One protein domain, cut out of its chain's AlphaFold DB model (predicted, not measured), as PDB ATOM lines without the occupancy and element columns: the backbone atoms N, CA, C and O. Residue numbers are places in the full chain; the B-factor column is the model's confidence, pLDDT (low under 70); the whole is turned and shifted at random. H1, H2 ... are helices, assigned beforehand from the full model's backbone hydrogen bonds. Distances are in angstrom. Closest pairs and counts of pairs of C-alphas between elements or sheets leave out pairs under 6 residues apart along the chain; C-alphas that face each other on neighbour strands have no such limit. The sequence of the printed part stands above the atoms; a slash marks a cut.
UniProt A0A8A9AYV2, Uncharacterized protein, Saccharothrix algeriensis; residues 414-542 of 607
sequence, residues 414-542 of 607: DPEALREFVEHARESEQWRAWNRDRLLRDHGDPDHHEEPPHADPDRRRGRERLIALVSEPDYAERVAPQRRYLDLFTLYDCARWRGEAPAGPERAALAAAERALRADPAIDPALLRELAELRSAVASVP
ATOM      1  N   ASP A 414      56.548 122.693 174.650       96.69
ATOM      2  CA  ASP A 414      57.150 123.657 173.724       96.69
ATOM      3  C   ASP A 414      56.191 124.023 172.562       96.69
ATOM      4  O   ASP A 414      55.855 123.154 171.750       96.69
ATOM      5  N   PRO A 415      55.722 125.285 172.454       95.19
ATOM      6  CA  PRO A 415      54.769 125.694 171.419       95.19
ATOM      7  C   PRO A 415      55.398 125.874 170.031       95.19
ATOM      8  O   PRO A 415      54.688 125.785 169.030       95.19
ATOM      9  N   GLU A 416      56.703 126.144 169.938       96.00
ATOM     10  CA  GLU A 416      57.412 126.230 168.652       96.00
ATOM     11  C   GLU A 416      57.541 124.845 168.034       96.00
ATOM     12  O   GLU A 416      57.169 124.659 166.876       96.00
ATOM     13  N   ALA A 417      57.938 123.864 168.847       97.00
ATOM     14  CA  ALA A 417      58.029 122.481 168.405       97.00
ATOM     15  C   ALA A 417      56.682 121.944 167.901       97.00
ATOM     16  O   ALA A 417      56.634 121.218 166.911       97.00
ATOM     17  N   LEU A 418      55.572 122.326 168.546       97.12
ATOM     18  CA  LEU A 418      54.241 121.931 168.089       97.12
ATOM     19  C   LEU A 418      53.905 122.511 166.710       97.12
ATOM     20  O   LEU A 418      53.372 121.793 165.865       97.12
ATOM     21  N   ARG A 419      54.193 123.797 166.485       96.31
ATOM     22  CA  ARG A 419      53.928 124.448 165.194       96.31
ATOM     23  C   ARG A 419      54.721 123.783 164.075       96.31
ATOM     24  O   ARG A 419      54.118 123.353 163.097       96.31
ATOM     25  N   GLU A 420      56.024 123.608 164.278       96.56
ATOM     26  CA  GLU A 420      56.906 122.949 163.309       96.56
ATOM     27  C   GLU A 420      56.472 121.498 163.039       96.56
ATOM     28  O   GLU A 420      56.399 121.056 161.892       96.56
ATOM     29  N   PHE A 421      56.094 120.757 164.086       96.56
ATOM     30  CA  PHE A 421      55.586 119.396 163.936       96.56
ATOM     31  C   PHE A 421      54.348 119.341 163.035       96.56
ATOM     32  O   PHE A 421      54.250 118.469 162.168       96.56
ATOM     33  N   VAL A 422      53.381 120.236 163.260       95.38
ATOM     34  CA  VAL A 422      52.121 120.265 162.506       95.38
ATOM     35  C   VAL A 422      52.352 120.728 161.069       95.38
ATOM     36  O   VAL A 422      51.760 120.156 160.157       95.38
ATOM     37  N   GLU A 423      53.246 121.689 160.837       95.25
ATOM     38  CA  GLU A 423      53.651 122.112 159.491       95.25
ATOM     39  C   GLU A 423      54.182 120.928 158.670       95.25
ATOM     40  O   GLU A 423      53.630 120.620 157.610       95.25
ATOM     41  N   HIS A 424      55.130 120.158 159.210       95.44
ATOM     42  CA  HIS A 424      55.604 118.934 158.554       95.44
ATOM     43  C   HIS A 424      54.505 117.878 158.382       95.44
ATOM     44  O   HIS A 424      54.433 117.199 157.353       95.44
ATOM     45  N   ALA A 425      53.616 117.739 159.370       93.19
ATOM     46  CA  ALA A 425      52.509 116.794 159.299       93.19
ATOM     47  C   ALA A 425      51.490 117.149 158.206       93.19
ATOM     48  O   ALA A 425      50.840 116.236 157.699       93.19
ATOM     49  N   ARG A 426      51.343 118.421 157.813       92.50
ATOM     50  CA  ARG A 426      50.489 118.827 156.680       92.50
ATOM     51  C   ARG A 426      51.083 118.379 155.347       92.50
ATOM     52  O   ARG A 426      50.358 117.882 154.487       92.50
ATOM     53  N   GLU A 427      52.398 118.495 155.214       92.38
ATOM     54  CA  GLU A 427      53.122 118.301 153.955       92.38
ATOM     55  C   GLU A 427      53.499 116.839 153.678       92.38
ATOM     56  O   GLU A 427      53.659 116.454 152.521       92.38
ATOM     57  N   SER A 428      53.609 116.000 154.714       93.12
ATOM     58  CA  SER A 428      54.130 114.636 154.579       93.12
ATOM     59  C   SER A 428      53.197 113.570 155.156       93.12
ATOM     60  O   SER A 428      52.974 113.471 156.364       93.12
ATOM     61  N   GLU A 429      52.681 112.694 154.288       89.06
ATOM     62  CA  GLU A 429      51.946 111.496 154.719       89.06
ATOM     63  C   GLU A 429      52.842 110.520 155.485       89.06
ATOM     64  O   GLU A 429      52.403 109.912 156.462       89.06
ATOM     65  N   GLN A 430      54.109 110.422 155.080       89.25
ATOM     66  CA  GLN A 430      55.100 109.589 155.746       89.25
ATOM     67  C   GLN A 430      55.354 110.065 157.182       89.25
ATOM     68  O   GLN A 430      55.377 109.246 158.098       89.25
ATOM     69  N   TRP A 431      55.438 111.381 157.404       92.19
ATOM     70  CA  TRP A 431      55.531 111.960 158.746       92.19
ATOM     71  C   TRP A 431      54.337 111.540 159.606       92.19
ATOM     72  O   TRP A 431      54.504 111.036 160.717       92.19
ATOM     73  N   ARG A 432      53.113 111.661 159.080       89.81
ATOM     74  CA  ARG A 432      51.913 111.203 159.795       89.81
ATOM     75  C   ARG A 432      51.966 109.702 160.093       89.81
ATOM     76  O   ARG A 432      51.662 109.309 161.215       89.81
ATOM     77  N   ALA A 433      52.411 108.875 159.145       86.19
ATOM     78  CA  ALA A 433      52.553 107.431 159.336       86.19
ATOM     79  C   ALA A 433      53.526 107.070 160.470       86.19
ATOM     80  O   ALA A 433      53.163 106.277 161.338       86.19
ATOM     81  N   TRP A 434      54.704 107.696 160.522       87.00
ATOM     82  CA  TRP A 434      55.664 107.497 161.614       87.00
ATOM     83  C   TRP A 434      55.115 107.941 162.967       87.00
ATOM     84  O   TRP A 434      55.314 107.267 163.976       87.00
ATOM     85  N   ASN A 435      54.365 109.044 162.997       87.19
ATOM     86  CA  ASN A 435      53.759 109.529 164.229       87.19
ATOM     87  C   ASN A 435      52.667 108.581 164.755       87.19
ATOM     88  O   ASN A 435      52.598 108.345 165.967       87.19
ATOM     89  N   ARG A 436      51.843 108.023 163.853       83.00
ATOM     90  CA  ARG A 436      50.867 106.980 164.194       83.00
ATOM     91  C   ARG A 436      51.577 105.766 164.776       83.00
ATOM     92  O   ARG A 436      51.277 105.399 165.906       83.00
ATOM     93  N   ASP A 437      52.560 105.216 164.067       77.69
ATOM     94  CA  ASP A 437      53.328 104.054 164.525       77.69
ATOM     95  C   ASP A 437      53.971 104.283 165.901       77.69
ATOM     96  O   ASP A 437      53.768 103.507 166.833       77.69
ATOM     97  N   ARG A 438      54.677 105.402 166.081       78.44
ATOM     98  CA  ARG A 438      55.336 105.729 167.349       78.44
ATOM     99  C   ARG A 438      54.353 105.789 168.514       78.44
ATOM    100  O   ARG A 438      54.673 105.352 169.612       78.44
ATOM    101  N   LEU A 439      53.147 106.313 168.295       73.62
ATOM    102  CA  LEU A 439      52.091 106.289 169.305       73.62
ATOM    103  C   LEU A 439      51.676 104.854 169.659       73.62
ATOM    104  O   LEU A 439      51.478 104.547 170.834       73.62
ATOM    105  N   LEU A 440      51.588 103.968 168.665       67.25
ATOM    106  CA  LEU A 440      51.319 102.549 168.893       67.25
ATOM    107  C   LEU A 440      52.458 101.858 169.640       67.25
ATOM    108  O   LEU A 440      52.172 100.945 170.402       67.25
ATOM    109  N   ARG A 441      53.715 102.284 169.478       67.81
ATOM    110  CA  ARG A 441      54.868 101.735 170.215       67.81
ATOM    111  C   ARG A 441      54.978 102.267 171.642       67.81
ATOM    112  O   ARG A 441      55.209 101.487 172.559       67.81
ATOM    113  N   ASP A 442      54.761 103.570 171.838       67.31
ATOM    114  CA  ASP A 442      54.747 104.208 173.165       67.31
ATOM    115  C   ASP A 442      53.689 103.581 174.071       67.31
ATOM    116  O   ASP A 442      53.865 103.496 175.288       67.31
ATOM    117  N   HIS A 443      52.575 103.162 173.469       63.47
ATOM    118  CA  HIS A 443      51.451 102.642 174.212       63.47
ATOM    119  C   HIS A 443      51.240 101.145 174.034       63.47
ATOM    120  O   HIS A 443      50.641 100.597 174.933       63.47
ATOM    121  N   GLY A 444      51.715 100.456 172.996       54.94
ATOM    122  CA  GLY A 444      51.515  99.017 172.730       54.94
ATOM    123  C   GLY A 444      52.655  98.102 173.203       54.94
ATOM    124  O   GLY A 444      53.505  98.519 173.984       54.94
ATOM    125  N   ASP A 445      52.642  96.833 172.781       51.06
ATOM    126  CA  ASP A 445      53.784  95.899 172.892       51.06
ATOM    127  C   ASP A 445      54.284  95.641 171.453       51.06
ATOM    128  O   ASP A 445      53.724  94.795 170.748       51.06
ATOM    129  N   PRO A 446      55.176  96.497 170.917       55.12
ATOM    130  CA  PRO A 446      55.592  96.392 169.524       55.12
ATOM    131  C   PRO A 446      56.521  95.203 169.290       55.12
ATOM    132  O   PRO A 446      57.153  94.696 170.216       55.12
ATOM    133  N   ASP A 447      56.646  94.787 168.030       57.62
ATOM    134  CA  ASP A 447      57.707  93.856 167.660       57.62
ATOM    135  C   ASP A 447      59.061  94.573 167.787       57.62
ATOM    136  O   ASP A 447      59.415  95.441 166.991       57.62
ATOM    137  N   HIS A 448      59.810  94.228 168.833       57.53
ATOM    138  CA  HIS A 448      61.126  94.795 169.127       57.53
ATOM    139  C   HIS A 448      62.223  94.337 168.144       57.53
ATOM    140  O   HIS A 448      63.381  94.725 168.311       57.53
ATOM    141  N   HIS A 449      61.894  93.494 167.158       59.94
ATOM    142  CA  HIS A 449      62.821  93.028 166.127       59.94
ATOM    143  C   HIS A 449      62.823  93.891 164.861       59.94
ATOM    144  O   HIS A 449      63.731  93.743 164.043       59.94
ATOM    145  N   GLU A 450      61.843  94.777 164.681       66.56
ATOM    146  CA  GLU A 450      61.822  95.681 163.535       66.56
ATOM    147  C   GLU A 450      62.784  96.859 163.739       66.56
ATOM    148  O   GLU A 450      62.878  97.434 164.823       66.56
ATOM    149  N   GLU A 451      63.501  97.241 162.684       70.31
ATOM    150  CA  GLU A 451      64.367  98.420 162.695       70.31
ATOM    151  C   GLU A 451      63.587  99.674 162.256       70.31
ATOM    152  O   GLU A 451      62.804  99.608 161.302       70.31
ATOM    153  N   PRO A 452      63.806 100.845 162.885       69.06
ATOM    154  CA  PRO A 452      63.187 102.089 162.441       69.06
ATOM    155  C   PRO A 452      63.728 102.544 161.064       69.06
ATOM    156  O   PRO A 452      64.929 102.444 160.794       69.06
ATOM    157  N   PRO A 453      62.884 103.138 160.196       65.56
ATOM    158  CA  PRO A 453      61.593 103.723 160.508       65.56
ATOM    159  C   PRO A 453      60.454 102.742 160.221       65.56
ATOM    160  O   PRO A 453      60.296 102.247 159.107       65.56
ATOM    161  N   HIS A 454      59.623 102.512 161.228       67.38
ATOM    162  CA  HIS A 454      58.487 101.609 161.124       67.38
ATOM    163  C   HIS A 454      57.352 102.261 160.325       67.38
ATOM    164  O   HIS A 454      57.105 103.467 160.434       67.38
ATOM    165  N   ALA A 455      56.645 101.467 159.531       62.97
ATOM    166  CA  ALA A 455      55.447 101.890 158.820       62.97
ATOM    167  C   ALA A 455      54.268 101.054 159.319       62.97
ATOM    168  O   ALA A 455      54.353  99.836 159.236       62.97
ATOM    169  N   ASP A 456      53.207 101.715 159.811       62.59
ATOM    170  CA  ASP A 456      51.990 101.125 160.413       62.59
ATOM    171  C   ASP A 456      51.514  99.869 159.644       62.59
ATOM    172  O   ASP A 456      50.856 100.010 158.604       62.59
ATOM    173  N   PRO A 457      51.872  98.647 160.101       52.75
ATOM    174  CA  PRO A 457      51.685  97.450 159.291       52.75
ATOM    175  C   PRO A 457      50.300  96.822 159.490       52.75
ATOM    176  O   PRO A 457      49.897  95.998 158.669       52.75
ATOM    177  N   ASP A 458      49.539  97.202 160.533       54.66
ATOM    178  CA  ASP A 458      48.233  96.589 160.801       54.66
ATOM    179  C   ASP A 458      47.241  97.437 161.633       54.66
ATOM    180  O   ASP A 458      47.555  98.096 162.626       54.66
ATOM    181  N   ARG A 459      45.964  97.362 161.246       51.34
ATOM    182  CA  ARG A 459      44.931  98.405 161.403       51.34
ATOM    183  C   ARG A 459      44.276  98.540 162.784       51.34
ATOM    184  O   ARG A 459      43.333  99.313 162.899       51.34
ATOM    185  N   ARG A 460      44.691  97.823 163.834       50.72
ATOM    186  CA  ARG A 460      43.909  97.779 165.102       50.72
ATOM    187  C   ARG A 460      44.668  98.016 166.403       50.72
ATOM    188  O   ARG A 460      44.034  98.352 167.396       50.72
ATOM    189  N   ARG A 461      45.998  97.926 166.422       55.41
ATOM    190  CA  ARG A 461      46.764  97.986 167.682       55.41
ATOM    191  C   ARG A 461      46.756  99.401 168.291       55.41
ATOM    192  O   ARG A 461      46.604 100.375 167.554       55.41
ATOM    193  N   GLY A 462      46.858  99.489 169.626       57.12
ATOM    194  CA  GLY A 462      47.200 100.670 170.453       57.12
ATOM    195  C   GLY A 462      46.165 101.794 170.642       57.12
ATOM    196  O   GLY A 462      46.372 102.659 171.494       57.12
ATOM    197  N   ARG A 463      45.030 101.781 169.928       66.62
ATOM    198  CA  ARG A 463      43.970 102.805 170.063       66.62
ATOM    199  C   ARG A 463      43.337 102.820 171.456       66.62
ATOM    200  O   ARG A 463      43.176 103.889 172.036       66.62
ATOM    201  N   GLU A 464      43.017 101.654 172.007       66.06
ATOM    202  CA  GLU A 464      42.341 101.536 173.305       66.06
ATOM    203  C   GLU A 464      43.200 102.052 174.459       66.06
ATOM    204  O   GLU A 464      42.700 102.749 175.335       66.06
ATOM    205  N   ARG A 465      44.514 101.789 174.428       65.56
ATOM    206  CA  ARG A 465      45.452 102.295 175.440       65.56
ATOM    207  C   ARG A 465      45.574 103.812 175.389       65.56
ATOM    208  O   ARG A 465      45.671 104.446 176.438       65.56
ATOM    209  N   LEU A 466      45.509 104.399 174.195       68.25
ATOM    210  CA  LEU A 466      45.495 105.846 174.090       68.25
ATOM    211  C   LEU A 466      44.163 106.443 174.545       68.25
ATOM    212  O   LEU A 466      44.173 107.435 175.265       68.25
ATOM    213  N   ILE A 467      43.029 105.823 174.202       76.81
ATOM    214  CA  ILE A 467      41.723 106.230 174.736       76.81
ATOM    215  C   ILE A 467      41.693 106.113 176.262       76.81
ATOM    216  O   ILE A 467      41.179 107.012 176.920       76.81
ATOM    217  N   ALA A 468      42.261 105.054 176.839       74.69
ATOM    218  CA  ALA A 468      42.370 104.901 178.284       74.69
ATOM    219  C   ALA A 468      43.168 106.056 178.905       74.69
ATOM    220  O   ALA A 468      42.700 106.636 179.880       74.69
ATOM    221  N   LEU A 469      44.292 106.450 178.289       76.31
ATOM    222  CA  LEU A 469      45.098 107.596 178.717       76.31
ATOM    223  C   LEU A 469      44.298 108.912 178.695       76.31
ATOM    224  O   LEU A 469      44.262 109.611 179.702       76.31
ATOM    225  N   VAL A 470      43.618 109.246 177.587       82.12
ATOM    226  CA  VAL A 470      42.788 110.476 177.518       82.12
ATOM    227  C   VAL A 470      41.520 110.401 178.374       82.12
ATOM    228  O   VAL A 470      40.888 111.430 178.612       82.12
ATOM    229  N   SER A 471      41.132 109.208 178.830       82.81
ATOM    230  CA  SER A 471      39.998 109.008 179.740       82.81
ATOM    231  C   SER A 471      40.389 109.130 181.216       82.81
ATOM    232  O   SER A 471      39.498 109.101 182.067       82.81
ATOM    233  N   GLU A 472      41.683 109.251 181.545       82.12
ATOM    234  CA  GLU A 472      42.129 109.457 182.925       82.12
ATOM    235  C   GLU A 472      41.589 110.799 183.462       82.12
ATOM    236  O   GLU A 472      41.721 111.826 182.787       82.12
ATOM    237  N   PRO A 473      40.991 110.837 184.671       77.62
ATOM    238  CA  PRO A 473      40.408 112.063 185.225       77.62
ATOM    239  C   PRO A 473      41.397 113.228 185.355       77.62
ATOM    240  O   PRO A 473      40.995 114.384 185.258       77.62
ATOM    241  N   ASP A 474      42.679 112.927 185.559       82.06
ATOM    242  CA  ASP A 474      43.771 113.884 185.750       82.06
ATOM    243  C   ASP A 474      44.596 114.127 184.471       82.06
ATOM    244  O   ASP A 474      45.583 114.864 184.505       82.06
ATOM    245  N   TYR A 475      44.192 113.569 183.322       85.38
ATOM    246  CA  TYR A 475      44.921 113.695 182.053       85.38
ATOM    247  C   TYR A 475      45.223 115.157 181.687       85.38
ATOM    248  O   TYR A 475      46.343 115.500 181.306       85.38
ATOM    249  N   ALA A 476      44.230 116.038 181.842       86.44
ATOM    250  CA  ALA A 476      44.363 117.459 181.532       86.44
ATOM    251  C   ALA A 476      45.354 118.198 182.448       86.44
ATOM    252  O   ALA A 476      45.929 119.196 182.021       86.44
ATOM    253  N   GLU A 477      45.543 117.714 183.675       85.69
ATOM    254  CA  GLU A 477      46.428 118.311 184.679       85.69
ATOM    255  C   GLU A 477      47.861 117.776 184.554       85.69
ATOM    256  O   GLU A 477      48.828 118.514 184.741       85.69
ATOM    257  N   ARG A 478      48.009 116.491 184.211       86.50
ATOM    258  CA  ARG A 478      49.302 115.797 184.104       86.50
ATOM    259  C   ARG A 478      50.036 116.040 182.790       86.50
ATOM    260  O   ARG A 478      51.263 115.948 182.766       86.50
ATOM    261  N   VAL A 479      49.309 116.275 181.699       89.44
ATOM    262  CA  VAL A 479      49.878 116.296 180.345       89.44
ATOM    263  C   VAL A 479      49.894 117.714 179.785       89.44
ATOM    264  O   VAL A 479      48.864 118.386 179.704       89.44
ATOM    265  N   ALA A 480      51.075 118.157 179.341       92.56
ATOM    266  CA  ALA A 480      51.258 119.481 178.759       92.56
ATOM    267  C   ALA A 480      50.284 119.724 177.584       92.56
ATOM    268  O   ALA A 480      50.032 118.801 176.803       92.56
ATOM    269  N   PRO A 481      49.754 120.950 177.407       95.06
ATOM    270  CA  PRO A 481      48.771 121.261 176.363       95.06
ATOM    271  C   PRO A 481      49.232 120.839 174.963       95.06
ATOM    272  O   PRO A 481      48.468 120.257 174.198       95.06
ATOM    273  N   GLN A 482      50.504 121.070 174.642       96.25
ATOM    274  CA  GLN A 482      51.087 120.767 173.337       96.25
ATOM    275  C   GLN A 482      51.124 119.262 173.077       96.25
ATOM    276  O   GLN A 482      50.804 118.801 171.983       96.25
ATOM    277  N   ARG A 483      51.434 118.471 174.109       93.00
ATOM    278  CA  ARG A 483      51.340 117.015 174.032       93.00
ATOM    279  C   ARG A 483      49.897 116.546 173.903       93.00
ATOM    280  O   ARG A 483      49.630 115.704 173.053       93.00
ATOM    281  N   ARG A 484      48.966 117.137 174.663       92.88
ATOM    282  CA  ARG A 484      47.531 116.831 174.544       92.88
ATOM    283  C   ARG A 484      47.019 117.084 173.126       92.88
ATOM    284  O   ARG A 484      46.246 116.276 172.616       92.88
ATOM    285  N   TYR A 485      47.472 118.162 172.479       95.19
ATOM    286  CA  TYR A 485      47.185 118.422 171.069       95.19
ATOM    287  C   TYR A 485      47.702 117.294 170.177       95.19
ATOM    288  O   TYR A 485      46.925 116.751 169.396       95.19
ATOM    289  N   LEU A 486      48.983 116.923 170.297       92.06
ATOM    290  CA  LEU A 486      49.565 115.853 169.481       92.06
ATOM    291  C   LEU A 486      48.846 114.518 169.673       92.06
ATOM    292  O   LEU A 486      48.585 113.829 168.689       92.06
ATOM    293  N   ASP A 487      48.491 114.157 170.906       89.75
ATOM    294  CA  ASP A 487      47.776 112.912 171.186       89.75
ATOM    295  C   ASP A 487      46.399 112.910 170.488       89.75
ATOM    296  O   ASP A 487      46.065 111.955 169.784       89.75
ATOM    297  N   LEU A 488      45.632 114.009 170.577       91.19
ATOM    298  CA  LEU A 488      44.345 114.155 169.878       91.19
ATOM    299  C   LEU A 488      44.494 114.190 168.351       91.19
ATOM    300  O   LEU A 488      43.732 113.528 167.646       91.19
ATOM    301  N   PHE A 489      45.473 114.933 167.833       92.00
ATOM    302  CA  PHE A 489      45.784 114.986 166.405       92.00
ATOM    303  C   PHE A 489      46.070 113.582 165.868       92.00
ATOM    304  O   PHE A 489      45.469 113.153 164.886       92.00
ATOM    305  N   THR A 490      46.924 112.831 166.566       88.00
ATOM    306  CA  THR A 490      47.307 111.472 166.174       88.00
ATOM    307  C   THR A 490      46.119 110.513 166.243       88.00
ATOM    308  O   THR A 490      45.949 109.696 165.345       88.00
ATOM    309  N   LEU A 491      45.255 110.626 167.257       86.94
ATOM    310  CA  LEU A 491      44.025 109.830 167.356       86.94
ATOM    311  C   LEU A 491      43.091 110.042 166.175       86.94
ATOM    312  O   LEU A 491      42.588 109.072 165.604       86.94
ATOM    313  N   TYR A 492      42.829 111.300 165.827       89.06
ATOM    314  CA  TYR A 492      41.948 111.602 164.711       89.06
ATOM    315  C   TYR A 492      42.585 111.216 163.375       89.06
ATOM    316  O   TYR A 492      41.884 110.695 162.510       89.06
ATOM    317  N   ASP A 493      43.899 111.385 163.216       88.38
ATOM    318  CA  ASP A 493      44.624 110.919 162.032       88.38
ATOM    319  C   ASP A 493      44.568 109.386 161.901       88.38
ATOM    320  O   ASP A 493      44.218 108.874 160.838       88.38
ATOM    321  N   CYS A 494      44.778 108.641 162.994       82.75
ATOM    322  CA  CYS A 494      44.573 107.190 163.053       82.75
ATOM    323  C   CYS A 494      43.147 106.799 162.651       82.75
ATOM    324  O   CYS A 494      42.959 105.936 161.795       82.75
ATOM    325  N   ALA A 495      42.133 107.431 163.248       83.06
ATOM    326  CA  ALA A 495      40.727 107.148 162.966       83.06
ATOM    327  C   ALA A 495      40.370 107.414 161.494       83.06
ATOM    328  O   ALA A 495      39.686 106.610 160.858       83.06
ATOM    329  N   ARG A 496      40.880 108.517 160.933       86.75
ATOM    330  CA  ARG A 496      40.709 108.883 159.525       86.75
ATOM    331  C   ARG A 496      41.384 107.871 158.604       86.75
ATOM    332  O   ARG A 496      40.738 107.386 157.682       86.75
ATOM    333  N   TRP A 497      42.650 107.543 158.861       83.75
ATOM    334  CA  TRP A 497      43.423 106.597 158.055       83.75
ATOM    335  C   TRP A 497      42.803 105.191 158.063       83.75
ATOM    336  O   TRP A 497      42.712 104.544 157.022       83.75
ATOM    337  N   ARG A 498      42.297 104.740 159.218       78.75
ATOM    338  CA  ARG A 498      41.641 103.426 159.371       78.75
ATOM    339  C   ARG A 498      40.209 103.393 158.838       78.75
ATOM    340  O   ARG A 498      39.664 102.310 158.625       78.75
ATOM    341  N   GLY A 499      39.592 104.555 158.621       81.62
ATOM    342  CA  GLY A 499      38.172 104.645 158.294       81.62
ATOM    343  C   GLY A 499      37.285 104.167 159.450       81.62
ATOM    344  O   GLY A 499      36.276 103.499 159.225       81.62
ATOM    345  N   GLU A 500      37.655 104.492 160.689       80.62
ATOM    346  CA  GLU A 500      36.973 104.030 161.899       80.62
ATOM    347  C   GLU A 500      36.545 105.203 162.784       80.62
ATOM    348  O   GLU A 500      37.369 105.850 163.427       80.62
ATOM    349  N   ALA A 501      35.239 105.438 162.897       80.12
ATOM    350  CA  ALA A 501      34.721 106.459 163.802       80.12
ATOM    351  C   ALA A 501      34.877 106.044 165.287       80.12
ATOM    352  O   ALA A 501      34.689 104.868 165.616       80.12
ATOM    353  N   PRO A 502      35.149 106.988 166.211       79.06
ATOM    354  CA  PRO A 502      35.117 106.728 167.648       79.06
ATOM    355  C   PRO A 502      33.753 106.240 168.148       79.06
ATOM    356  O   PRO A 502      32.703 106.764 167.744       79.06
ATOM    357  N   ALA A 503      33.767 105.234 169.026       80.12
ATOM    358  CA  ALA A 503      32.587 104.688 169.696       80.12
ATOM    359  C   ALA A 503      32.042 105.662 170.759       80.12
ATOM    360  O   ALA A 503      32.643 106.693 171.042       80.12
ATOM    361  N   GLY A 504      30.870 105.378 171.340       79.62
ATOM    362  CA  GLY A 504      30.193 106.284 172.285       79.62
ATOM    363  C   GLY A 504      31.076 106.770 173.450       79.62
ATOM    364  O   GLY A 504      31.258 107.982 173.577       79.62
ATOM    365  N   PRO A 505      31.656 105.859 174.254       79.50
ATOM    366  CA  PRO A 505      32.551 106.220 175.357       79.50
ATOM    367  C   PRO A 505      33.823 106.940 174.890       79.50
ATOM    368  O   PRO A 505      34.202 107.955 175.468       79.50
ATOM    369  N   GLU A 506      34.432 106.483 173.791       83.38
ATOM    370  CA  GLU A 506      35.630 107.112 173.217       83.38
ATOM    371  C   GLU A 506      35.345 108.553 172.775       83.38
ATOM    372  O   GLU A 506      36.107 109.465 173.077       83.38
ATOM    373  N   ARG A 507      34.208 108.793 172.105       85.00
ATOM    374  CA  ARG A 507      33.775 110.144 171.711       85.00
ATOM    375  C   ARG A 507      33.634 111.061 172.914       85.00
ATOM    376  O   ARG A 507      33.999 112.228 172.812       85.00
ATOM    377  N   ALA A 508      33.094 110.555 174.022       85.81
ATOM    378  CA  ALA A 508      32.927 111.341 175.237       85.81
ATOM    379  C   ALA A 508      34.283 111.731 175.844       85.81
ATOM    380  O   ALA A 508      34.480 112.905 176.161       85.81
ATOM    381  N   ALA A 509      35.226 110.786 175.928       86.50
ATOM    382  CA  ALA A 509      36.586 111.041 176.405       86.50
ATOM    383  C   ALA A 509      37.326 112.052 175.514       86.50
ATOM    384  O   ALA A 509      37.826 113.066 176.000       86.50
ATOM    385  N   LEU A 510      37.301 111.849 174.192       89.06
ATOM    386  CA  LEU A 510      37.921 112.760 173.227       89.06
ATOM    387  C   LEU A 510      37.313 114.166 173.287       89.06
ATOM    388  O   LEU A 510      38.043 115.151 173.270       89.06
ATOM    389  N   ALA A 511      35.988 114.281 173.416       88.12
ATOM    390  CA  ALA A 511      35.319 115.573 173.553       88.12
ATOM    391  C   ALA A 511      35.633 116.263 174.893       88.12
ATOM    392  O   ALA A 511      35.664 117.493 174.962       88.12
ATOM    393  N   ALA A 512      35.845 115.508 175.974       89.06
ATOM    394  CA  ALA A 512      36.294 116.065 177.248       89.06
ATOM    395  C   ALA A 512      37.726 116.608 177.140       89.06
ATOM    396  O   ALA A 512      37.956 117.767 177.491       89.06
ATOM    397  N   ALA A 513      38.646 115.825 176.571       90.69
ATOM    398  CA  ALA A 513      40.025 116.240 176.332       90.69
ATOM    399  C   ALA A 513      40.112 117.457 175.391       90.69
ATOM    400  O   ALA A 513      40.838 118.406 175.679       90.69
ATOM    401  N   GLU A 514      39.320 117.488 174.313       91.94
ATOM    402  CA  GLU A 514      39.254 118.622 173.382       91.94
ATOM    403  C   GLU A 514      38.724 119.892 174.066       91.94
ATOM    404  O   GLU A 514      39.270 120.976 173.867       91.94
ATOM    405  N   ARG A 515      37.685 119.785 174.910       91.75
ATOM    406  CA  ARG A 515      37.179 120.930 175.689       91.75
ATOM    407  C   ARG A 515      38.237 121.478 176.640       91.75
ATOM    408  O   ARG A 515      38.402 122.693 176.704       91.75
ATOM    409  N   ALA A 516      38.954 120.598 177.338       90.94
ATOM    410  CA  ALA A 516      40.047 120.999 178.216       90.94
ATOM    411  C   ALA A 516      41.183 121.682 177.437       90.94
ATOM    412  O   ALA A 516      41.738 122.664 177.914       90.94
ATOM    413  N   LEU A 517      41.492 121.204 176.227       93.94
ATOM    414  CA  LEU A 517      42.515 121.795 175.366       93.94
ATOM    415  C   LEU A 517      42.103 123.168 174.814       93.94
ATOM    416  O   LEU A 517      42.915 124.081 174.785       93.94
ATOM    417  N   ARG A 518      40.839 123.340 174.406       93.06
ATOM    418  CA  ARG A 518      40.312 124.625 173.904       93.06
ATOM    419  C   ARG A 518      40.284 125.724 174.964       93.06
ATOM    420  O   ARG A 518      40.306 126.897 174.612       93.06
ATOM    421  N   ALA A 519      40.171 125.347 176.235       91.00
ATOM    422  CA  ALA A 519      40.225 126.283 177.351       91.00
ATOM    423  C   ALA A 519      41.663 126.719 177.692       91.00
ATOM    424  O   ALA A 519      41.840 127.630 178.498       91.00
ATOM    425  N   ASP A 520      42.674 126.074 177.104       92.12
ATOM    426  CA  ASP A 520      44.074 126.325 177.411       92.12
ATOM    427  C   ASP A 520      44.656 127.429 176.509       92.12
ATOM    428  O   ASP A 520      44.722 127.255 175.289       92.12
ATOM    429  N   PRO A 521      45.104 128.569 177.070       92.00
ATOM    430  CA  PRO A 521      45.620 129.684 176.279       92.00
ATOM    431  C   PRO A 521      46.986 129.394 175.640       92.00
ATOM    432  O   PRO A 521      47.440 130.177 174.809       92.00
ATOM    433  N   ALA A 522      47.659 128.297 176.014       91.94
ATOM    434  CA  ALA A 522      48.968 127.937 175.474       91.94
ATOM    435  C   ALA A 522      48.911 127.348 174.051       91.94
ATOM    436  O   ALA A 522      49.962 127.083 173.461       91.94
ATOM    437  N   ILE A 523      47.711 127.116 173.507       94.69
ATOM    438  CA  ILE A 523      47.509 126.560 172.167       94.69
ATOM    439  C   ILE A 523      46.994 127.631 171.212       94.69
ATOM    440  O   ILE A 523      46.006 128.310 171.478       94.69
ATOM    441  N   ASP A 524      47.645 127.727 170.053       93.00
ATOM    442  CA  ASP A 524      47.242 128.627 168.978       93.00
ATOM    443  C   ASP A 524      45.808 128.301 168.489       93.00
ATOM    444  O   ASP A 524      45.530 127.157 168.098       93.00
ATOM    445  N   PRO A 525      44.888 129.285 168.446       92.62
ATOM    446  CA  PRO A 525      43.548 129.110 167.891       92.62
ATOM    447  C   PRO A 525      43.511 128.544 166.462       92.62
ATOM    448  O   PRO A 525      42.545 127.873 166.090       92.62
ATOM    449  N   ALA A 526      44.534 128.793 165.640       93.00
ATOM    450  CA  ALA A 526      44.656 128.202 164.310       93.00
ATOM    451  C   ALA A 526      44.825 126.677 164.374       93.00
ATOM    452  O   ALA A 526      44.126 125.964 163.656       93.00
ATOM    453  N   LEU A 527      45.660 126.178 165.288       94.31
ATOM    454  CA  LEU A 527      45.844 124.741 165.505       94.31
ATOM    455  C   LEU A 527      44.551 124.086 166.007       94.31
ATOM    456  O   LEU A 527      44.196 122.996 165.556       94.31
ATOM    457  N   LEU A 528      43.811 124.756 166.900       94.00
ATOM    458  CA  LEU A 528      42.512 124.267 167.383       94.00
ATOM    459  C   LEU A 528      41.471 124.147 166.259       94.00
ATOM    460  O   LEU A 528      40.669 123.210 166.273       94.00
ATOM    461  N   ARG A 529      41.478 125.067 165.284       92.81
ATOM    462  CA  ARG A 529      40.612 124.976 164.096       92.81
ATOM    463  C   ARG A 529      40.956 123.756 163.249       92.81
ATOM    464  O   ARG A 529      40.057 122.988 162.925       92.81
ATOM    465  N   GLU A 530      42.237 123.521 162.989       92.62
ATOM    466  CA  GLU A 530      42.698 122.346 162.240       92.62
ATOM    467  C   GLU A 530      42.322 121.027 162.935       92.62
ATOM    468  O   GLU A 530      41.821 120.096 162.302       92.62
ATOM    469  N   LEU A 531      42.462 120.958 164.262       93.62
ATOM    470  CA  LEU A 531      42.035 119.788 165.033       93.62
ATOM    471  C   LEU A 531      40.517 119.551 164.910       93.62
ATOM    472  O   LEU A 531      40.066 118.411 164.761       93.62
ATOM    473  N   ALA A 532      39.719 120.623 164.924       92.06
ATOM    474  CA  ALA A 532      38.270 120.549 164.752       92.06
ATOM    475  C   ALA A 532      37.861 120.107 163.332       92.06
ATOM    476  O   ALA A 532      36.873 119.375 163.179       92.06
ATOM    477  N   GLU A 533      38.613 120.508 162.305       91.19
ATOM    478  CA  GLU A 533      38.439 120.059 160.920       91.19
ATOM    479  C   GLU A 533      38.745 118.565 160.784       91.19
ATOM    480  O   GLU A 533      37.924 117.811 160.252       91.19
ATOM    481  N   LEU A 534      39.864 118.105 161.355       90.31
ATOM    482  CA  LEU A 534      40.250 116.695 161.344       90.31
ATOM    483  C   LEU A 534      39.204 115.819 162.050       90.31
ATOM    484  O   LEU A 534      38.780 114.791 161.519       90.31
ATOM    485  N   ARG A 535      38.699 116.267 163.203       90.56
ATOM    486  CA  ARG A 535      37.588 115.619 163.912       90.56
ATOM    487  C   ARG A 535      36.317 115.541 163.062       90.56
ATOM    488  O   ARG A 535      35.642 114.512 163.057       90.56
ATOM    489  N   SER A 536      35.972 116.617 162.354       89.50
ATOM    490  CA  SER A 536      34.788 116.655 161.485       89.50
ATOM    491  C   SER A 536      34.930 115.683 160.309       89.50
ATOM    492  O   SER A 536      33.979 114.967 159.990       89.50
ATOM    493  N   ALA A 537      36.135 115.563 159.742       87.69
ATOM    494  CA  ALA A 537      36.440 114.562 158.723       87.69
ATOM    495  C   ALA A 537      36.252 113.130 159.258       87.69
ATOM    496  O   ALA A 537      35.604 112.316 158.604       87.69
ATOM    497  N   VAL A 538      36.716 112.832 160.477       86.62
ATOM    498  CA  VAL A 538      36.497 111.524 161.127       86.62
ATOM    499  C   VAL A 538      35.009 111.243 161.371       86.62
ATOM    500  O   VAL A 538      34.554 110.118 161.179       86.62
ATOM    501  N   ALA A 539      34.225 112.251 161.762       82.25
ATOM    502  CA  ALA A 539      32.785 112.098 161.982       82.25
ATOM    503  C   ALA A 539      32.004 111.789 160.689       82.25
ATOM    504  O   ALA A 539      30.948 111.160 160.756       82.25
ATOM    505  N   SER A 540      32.528 112.209 159.532       79.06
ATOM    506  CA  SER A 540      31.943 111.943 158.212       79.06
ATOM    507  C   SER A 540      32.255 110.550 157.650       79.06
ATOM    508  O   SER A 540      31.685 110.157 156.633       79.06
ATOM    509  N   VAL A 541      33.128 109.778 158.309       74.88
ATOM    510  CA  VAL A 541      33.475 108.417 157.885       74.88
ATOM    511  C   VAL A 541      32.255 107.495 158.051       74.88
ATOM    512  O   VAL A 541      31.725 107.384 159.163       74.88
ATOM    513  N   PRO A 542      31.805 106.798 156.985       64.56
ATOM    514  CA  PRO A 542      30.690 105.861 157.069       64.56
ATOM    515  C   PRO A 542      30.965 104.805 158.136       64.56
ATOM    516  O   PRO A 542      31.999 104.134 158.112       64.56
TER     517      PRO A 542
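AT A GLANCE: This is residues 414 to 542 of the 607 residues of an uncharacterized protein of Saccharothrix algeriensis (UniProt A0A8A9AYV2). A long helix, H5, runs through the middle; H6 and H7 pack on it in a three-helix bundle, up and down, each helix running against the one before, while H2 crosses it. H1 makes a corner with H2, and short H3 and H4 pack on H6. The 129 printed residues hold seven named helices, H1 to H7 in chain order, and no named strand: all helix. The whole is compact, radius of gyration of the C-alphas 14.2 A, spanning 41 by 33 by 31 A.

HOW THE PARTS SIT: H5, residues 481 to 498, is the hub, touching five helices. H7, residues 525 to 539, touches its residues 488 to 496 alone, the same way at a shallow tilt of 27 degrees; the closest C-alphas, Arg 496 and Val 538, are 5.2 A apart. H6, residues 504 to 518, forms a hairpin with H5, touching its residues 481 to 488 alone; closest C-alphas Pro 481 and Leu 517, 6.4 A. H2, residues 429 to 443, touches H5's residues 490 to 494 alone, closest C-alphas Arg 436 and Thr 490, 6.1 A, only just about perpendicular at 71 degrees. H1, residues 415 to 427, and H2 touch only at the corner, and only just, with 3 pairs of C-alphas within 8 A; closest Ala 425 and Arg 432, 5.6 A. H3, residues 463 to 470, touches H6, closest C-alphas Val 470 and Ala 509, 6.3 A. H4, residues 475 to 478, touches H6's residues 513 to 517 alone, closest C-alphas Ala 476 and Ala 516, 6.5 A. Every O i to N i+4 pair is within hydrogen-bond range in H1, H2, H3, H5, H6 and H7; H4 is too short for one.

IN THESE COORDINATES: H5 is 25.6 A long, H2 21.4 A, H6 and H7 21.0 A each, and H1 19.0 A. C-alpha 415 begins H1 at (54.769, 125.694, 171.419); C-alpha 539 ends H7 at (32.785, 112.098, 161.982).

THE WHOLE: The C-alphas farthest apart, His 449 and Pro 521, are 41.7 A apart. The printed part has no cut; the link from H2 to H3, residues 444 to 462, is long. pLDDT is under 70 at residues 440 to 450, 452 to 466 and 542.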